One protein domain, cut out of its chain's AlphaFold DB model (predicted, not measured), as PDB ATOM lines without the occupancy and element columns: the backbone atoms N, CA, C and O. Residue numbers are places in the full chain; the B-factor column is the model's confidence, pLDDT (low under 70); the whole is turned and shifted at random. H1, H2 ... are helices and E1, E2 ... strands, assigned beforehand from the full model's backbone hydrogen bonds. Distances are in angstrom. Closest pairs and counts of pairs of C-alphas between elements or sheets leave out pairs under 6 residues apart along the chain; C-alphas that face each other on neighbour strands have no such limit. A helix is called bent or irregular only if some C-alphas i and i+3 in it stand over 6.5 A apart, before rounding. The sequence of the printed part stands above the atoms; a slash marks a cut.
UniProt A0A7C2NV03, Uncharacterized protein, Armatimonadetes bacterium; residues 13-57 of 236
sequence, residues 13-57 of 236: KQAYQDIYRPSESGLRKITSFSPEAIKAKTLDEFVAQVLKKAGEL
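This is residues 13 to 57 of the 236 residues of an uncharacterized protein of Armatimonadetes bacterium (UniProt A0A7C2NV03). A small hairpin of two strands, E1 and E2, makes one end of the longest axis, and one helix, H1, lies in the other half of the domain. A long link, residues 30 to 42, runs from the hairpin toward the far end and folds back there into H1, while the first printed residues, 13 to 19, lead from that same half into E1. The printed part has 45 residues with two named strands and one named helix, in the order E1, E2, H1; the sheet has the order E1 - E2 and is antiparallel. The class is mixed, helices and strands, with under half of the residues in named elements. The whole is compact, with a radius of gyration of the C-alphas of 10.5 A, and the C-alphas span 32 by 22 by 15 A.

E1 is residues 20 to 23, Tyr 20 to Ser 23, and begins at C-alpha 20 at (240.075, 178.478, 218.647). E2 is residues 26 to 29, Gly 26 to Lys 29, and its last C-alpha, 29, is at (241.181, 177.753, 222.869). H1 is residues 43 to 53, Leu 43 to Lys 53, 15.4 A from first to last C-alpha, and ends at C-alpha 53 at (237.667, 191.042, 225.476). Residues 13 to 15 and 37 to 39 are shorter helical runs that bear no name.

E1 and E2 are antiparallel neighbours and form a hairpin, with an angle of 140 degrees between their N-to-C directions. A tight link of 2 residues joins them. The C-alphas of Tyr 20 and Lys 29 face each other at 4.4 A, and those of Ser 23 and Gly 26 at 5.1 A. Across the pair, N 21 and O 28 are within hydrogen-bond range at 2.8 A, and so are N 23 and O 26 at 2.7 A. E1 and H1 are apart, with no C-alpha of the one within 8 A of the other. E2 is joined to H1 by a long link. In H1 every O i to N i+4 pair is within hydrogen-bond range, and H1 is not bent.

The two C-alphas farthest apart are those of Ser 25, between the strands, and Lys 41, just before H1, at 32.9 A. From the first to the last printed C-alpha, Lys 13 to Leu 57, the distance is 19.9 A. The printed part has no cut. The long link is E2 to H1, with 13 residues between them, and the C-alphas of these residues lie 6 to 14 A from the mean of the C-alphas. The mean pLDDT of the printed part is 75.6, and the model's confidence is low, under 70, at residues 13 to 17 and 31 to 39.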
ATOM      1  N   LYS A  13     224.122 178.963 219.330       64.38
ATOM      2  CA  LYS A  13     225.018 179.769 220.172       64.38
ATOM      3  C   LYS A  13     225.731 178.925 221.228       64.38
ATOM      4  O   LYS A  13     226.850 179.261 221.582       64.38
ATOM      5  N   GLN A  14     225.117 177.844 221.717       64.44
ATOM      6  CA  GLN A  14     225.729 176.917 222.671       64.44
ATOM      7  C   GLN A  14     226.716 175.936 222.018       64.44
ATOM      8  O   GLN A  14     227.746 175.627 222.610       64.44
ATOM      9  N   ALA A  15     226.439 175.486 220.794       64.25
ATOM     10  CA  ALA A  15     227.322 174.601 220.040       64.25
ATOM     11  C   ALA A  15     228.592 175.311 219.529       64.25
ATOM     12  O   ALA A  15     229.642 174.681 219.428       64.25
ATOM     13  N   TYR A  16     228.515 176.617 219.247       66.31
ATOM     14  CA  TYR A  16     229.613 177.425 218.695       66.31
ATOM     15  C   TYR A  16     230.227 178.411 219.714       66.31
ATOM     16  O   TYR A  16     230.629 179.515 219.351       66.31
ATOM     17  N   GLN A  17     230.309 178.034 220.998       68.12
ATOM     18  CA  GLN A  17     230.954 178.863 222.040       68.12
ATOM     19  C   GLN A  17     232.478 178.779 222.025       68.12
ATOM     20  O   GLN A  17     233.164 179.678 222.513       68.12
ATOM     21  N   ASP A  18     233.009 177.687 221.488       78.12
ATOM     22  CA  ASP A  18     234.432 177.424 221.535       78.12
ATOM     23  C   ASP A  18     235.138 178.096 220.360       78.12
ATOM     24  O   ASP A  18     235.081 177.642 219.218       78.12
ATOM     25  N   ILE A  19     235.840 179.183 220.663       81.25
ATOM     26  CA  ILE A  19     236.677 179.890 219.701       81.25
ATOM     27  C   ILE A  19     238.104 179.361 219.832       81.25
ATOM     28  O   ILE A  19     238.678 179.369 220.921       81.25
ATOM     29  N   TYR A  20     238.687 178.928 218.717       85.50
ATOM     30  CA  TYR A  20     240.075 178.478 218.647       85.50
ATOM     31  C   TYR A  20     240.879 179.392 217.728       85.50
ATOM     32  O   TYR A  20     240.384 179.830 216.688       85.50
ATOM     33  N   ARG A  21     242.135 179.655 218.094       85.25
ATOM     34  CA  ARG A  21     243.095 180.373 217.254       85.25
ATOM     35  C   ARG A  21     244.361 179.552 217.020       85.25
ATOM     36  O   ARG A  21     244.794 178.839 217.928       85.25
ATOM     37  N   PRO A  22     244.989 179.683 215.839       80.31
ATOM     38  CA  PRO A  22     246.337 179.186 215.615       80.31
ATOM     39  C   PRO A  22     247.337 179.815 216.591       80.31
ATOM     40  O   PRO A  22     247.311 181.017 216.854       80.31
ATOM     41  N   SER A  23     248.230 178.980 217.095       78.38
ATOM     42  CA  SER A  23     249.354 179.297 217.969       78.38
ATOM     43  C   SER A  23     250.565 178.479 217.523       78.38
ATOM     44  O   SER A  23     250.420 177.535 216.745       78.38
ATOM     45  N   GLU A  24     251.752 178.806 218.028       73.88
ATOM     46  CA  GLU A  24     252.979 178.069 217.693       73.88
ATOM     47  C   GLU A  24     252.892 176.572 218.043       73.88
ATOM     48  O   GLU A  24     253.446 175.736 217.335       73.88
ATOM     49  N   SER A  25     252.131 176.214 219.083       76.69
ATOM     50  CA  SER A  25     251.919 174.832 219.530       76.69
ATOM     51  C   SER A  25     250.644 174.178 218.969       76.69
ATOM     52  O   SER A  25     250.182 173.175 219.512       76.69
ATOM     53  N   GLY A  26     250.035 174.740 217.918       81.31
ATOM     54  CA  GLY A  26     248.800 174.228 217.311       81.31
ATOM     55  C   GLY A  26     247.587 175.112 217.597       81.31
ATOM     56  O   GLY A  26     247.646 176.326 217.424       81.31
ATOM     57  N   LEU A  27     246.456 174.535 218.008       83.00
ATOM     58  CA  LEU A  27     245.235 175.300 218.287       83.00
ATOM     59  C   LEU A  27     245.135 175.667 219.769       83.00
ATOM     60  O   LEU A  27     245.134 174.797 220.636       83.00
ATOM     61  N   ARG A  28     244.974 176.962 220.051       84.81
ATOM     62  CA  ARG A  28     244.689 177.483 221.389       84.81
ATOM     63  C   ARG A  28     243.218 177.860 221.494       84.81
ATOM     64  O   ARG A  28     242.712 178.635 220.685       84.81
ATOM     65  N   LYS A  29     242.545 177.345 222.521       84.31
ATOM     66  CA  LYS A  29     241.181 177.753 222.869       84.31
ATOM     67  C   LYS A  29     241.199 179.129 223.533       84.31
ATOM     68  O   LYS A  29     241.979 179.362 224.453       84.31
ATOM     69  N   ILE A  30     240.320 180.024 223.098       81.25
ATOM     70  CA  ILE A  30     240.118 181.331 223.718       81.25
ATOM     71  C   ILE A  30     239.112 181.172 224.859       81.25
ATOM     72  O   ILE A  30     237.903 181.108 224.649       81.25
ATOM     73  N   THR A  31     239.613 181.091 226.088       68.38
ATOM     74  CA  THR A  31     238.795 181.048 227.307       68.38
ATOM     75  C   THR A  31     238.479 182.464 227.772       68.38
ATOM     76  O   THR A  31     239.165 183.022 228.624       68.38
ATOM     77  N   SER A  32     237.449 183.067 227.186       64.06
ATOM     78  CA  SER A  32     236.966 184.404 227.540       64.06
ATOM     79  C   SER A  32     235.463 184.335 227.789       64.06
ATOM     80  O   SER A  32     234.674 184.120 226.871       64.06
ATOM     81  N   PHE A  33     235.058 184.479 229.054       58.75
ATOM     82  CA  PHE A  33     233.648 184.598 229.407       58.75
ATOM     83  C   PHE A  33     233.229 186.065 229.286       58.75
ATOM     84  O   PHE A  33     233.653 186.924 230.064       58.75
ATOM     85  N   SER A  34     232.390 186.366 228.297       61.94
ATOM     86  CA  SER A  34     231.823 187.700 228.110       61.94
ATOM     87  C   SER A  34     230.307 187.662 228.318       61.94
ATOM     88  O   SER A  34     229.582 187.231 227.420       61.94
ATOM     89  N   PRO A  35     229.800 188.131 229.477       63.25
ATOM     90  CA  PRO A  35     228.364 188.295 229.697       63.25
ATOM     91  C   PRO A  35     227.714 189.225 228.662       63.25
ATOM     92  O   PRO A  35     226.530 189.078 228.362       63.25
ATOM     93  N   GLU A  36     228.484 190.172 228.111       64.81
ATOM     94  CA  GLU A  36     228.040 191.038 227.018       64.81
ATOM     95  C   GLU A  36     227.883 190.263 225.703       64.81
ATOM     96  O   GLU A  36     226.871 190.435 225.026       64.81
ATOM     97  N   ALA A  37     228.807 189.344 225.396       64.25
ATOM     98  CA  ALA A  37     228.754 188.550 224.168       64.25
ATOM     99  C   ALA A  37     227.511 187.655 224.115       64.25
ATOM    100  O   ALA A  37     226.934 187.479 223.051       64.25
ATOM    101  N   ILE A  38     227.014 187.169 225.257       65.38
ATOM    102  CA  ILE A  38     225.771 186.372 225.328       65.38
ATOM    103  C   ILE A  38     224.561 187.142 224.757       65.38
ATOM    104  O   ILE A  38     223.619 186.532 224.252       65.38
ATOM    105  N   LYS A  39     224.590 188.483 224.795       68.81
ATOM    106  CA  LYS A  39     223.538 189.354 224.248       68.81
ATOM    107  C   LYS A  39     223.716 189.676 222.761       68.81
ATOM    108  O   LYS A  39     222.854 190.353 222.201       68.81
ATOM    109  N   ALA A  40     224.802 189.224 222.133       70.69
ATOM    110  CA  ALA A  40     225.048 189.435 220.715       70.69
ATOM    111  C   ALA A  40     223.905 188.850 219.878       70.69
ATOM    112  O   ALA A  40     223.404 187.742 220.133       70.69
ATOM    113  N   LYS A  41     223.477 189.614 218.872       72.38
ATOM    114  CA  LYS A  41     222.373 189.215 217.998       72.38
ATOM    115  C   LYS A  41     222.820 188.113 217.052       72.38
ATOM    116  O   LYS A  41     222.064 187.176 216.816       72.38
ATOM    117  N   THR A  42     224.065 188.186 216.599       77.81
ATOM    118  CA  THR A  42     224.643 187.298 215.595       77.81
ATOM    119  C   THR A  42     225.922 186.624 216.096       77.81
ATOM    120  O   THR A  42     226.516 187.022 217.101       77.81
ATOM    121  N   LEU A  43     226.339 185.555 215.410       75.31
ATOM    122  CA  LEU A  43     227.535 184.792 215.775       75.31
ATOM    123  C   LEU A  43     228.829 185.584 215.515       75.31
ATOM    124  O   LEU A  43     229.762 185.490 216.304       75.31
ATOM    125  N   ASP A  44     228.884 186.393 214.456       80.25
ATOM    126  CA  ASP A  44     230.021 187.277 214.166       80.25
ATOM    127  C   ASP A  44     230.199 188.342 215.255       80.25
ATOM    128  O   ASP A  44     231.316 188.570 215.719       80.25
ATOM    129  N   GLU A  45     229.097 188.928 215.732       81.00
ATOM    130  CA  GLU A  45     229.116 189.886 216.836       81.00
ATOM    131  C   GLU A  45     229.578 189.212 218.136       81.00
ATOM    132  O   GLU A  45     230.429 189.758 218.841       81.00
ATOM    133  N   PHE A  46     229.082 188.002 218.423       81.06
ATOM    134  CA  PHE A  46     229.532 187.199 219.562       81.06
ATOM    135  C   PHE A  46     231.047 186.968 219.508       81.06
ATOM    136  O   PHE A  46     231.763 187.310 220.451       81.06
ATOM    137  N   VAL A  47     231.550 186.450 218.384       80.94
ATOM    138  CA  VAL A  47     232.971 186.136 218.188       80.94
ATOM    139  C   VAL A  47     233.835 187.391 218.308       80.94
ATOM    140  O   VAL A  47     234.830 187.381 219.034       80.94
ATOM    141  N   ALA A  48     233.442 188.496 217.670       82.56
ATOM    142  CA  ALA A  48     234.175 189.756 217.739       82.56
ATOM    143  C   ALA A  48     234.266 190.296 219.176       82.56
ATOM    144  O   ALA A  48     235.330 190.759 219.593       82.56
ATOM    145  N   GLN A  49     233.182 190.213 219.956       82.75
ATOM    146  CA  GLN A  49     233.181 190.649 221.354       82.75
ATOM    147  C   GLN A  49     234.056 189.756 222.243       82.75
ATOM    148  O   GLN A  49     234.817 190.275 223.062       82.75
ATOM    149  N   VAL A  50     233.985 188.431 222.076       83.19
ATOM    150  CA  VAL A  50     234.812 187.484 222.842       83.19
ATOM    151  C   VAL A  50     236.298 187.701 222.552       83.19
ATOM    152  O   VAL A  50     237.087 187.790 223.496       83.19
ATOM    153  N   LEU A  51     236.674 187.854 221.276       83.25
ATOM    154  CA  LEU A  51     238.056 188.104 220.856       83.25
ATOM    155  C   LEU A  51     238.568 189.468 221.329       83.25
ATOM    156  O   LEU A  51     239.692 189.558 221.813       83.25
ATOM    157  N   LYS A  52     237.745 190.521 221.259       83.62
ATOM    158  CA  LYS A  52     238.127 191.855 221.745       83.62
ATOM    159  C   LYS A  52     238.366 191.857 223.254       83.62
ATOM    160  O   LYS A  52     239.348 192.422 223.722       83.62
ATOM    161  N   LYS A  53     237.508 191.177 224.019       80.81
ATOM    162  CA  LYS A  53     237.667 191.042 225.476       80.81
ATOM    163  C   LYS A  53     238.877 190.192 225.863       80.81
ATOM    164  O   LYS A  53     239.508 190.467 226.875       80.81
ATOM    165  N   ALA A  54     239.209 189.192 225.049       78.19
ATOM    166  CA  ALA A  54     240.408 188.378 225.216       78.19
ATOM    167  C   ALA A  54     241.709 189.109 224.820       78.19
ATOM    168  O   ALA A  54     242.780 188.533 224.969       78.19
ATOM    169  N   GLY A  55     241.633 190.341 224.294       78.19
ATOM    170  CA  GLY A  55     242.792 191.067 223.763       78.19
ATOM    171  C   GLY A  55     243.308 190.526 222.424       78.19
ATOM    172  O   GLY A  55     244.354 190.950 221.950       78.19
ATOM    173  N   GLU A  56     242.572 189.605 221.800       83.50
ATOM    174  CA  GLU A  56     242.941 188.951 220.541       83.50
ATOM    175  C   GLU A  56     242.518 189.758 219.317       83.50
ATOM    176  O   GLU A  56     243.107 189.593 218.257       83.50
ATOM    177  N   LEU A  57     241.478 190.586 219.441       83.25
ATOM    178  CA  LEU A  57     241.024 191.500 218.395       83.25
ATOM    179  C   LEU A  57     241.305 192.932 218.836       83.25
ATOM    180  O   LEU A  57     240.701 193.417 219.796       83.25
TER     181      LEU A  57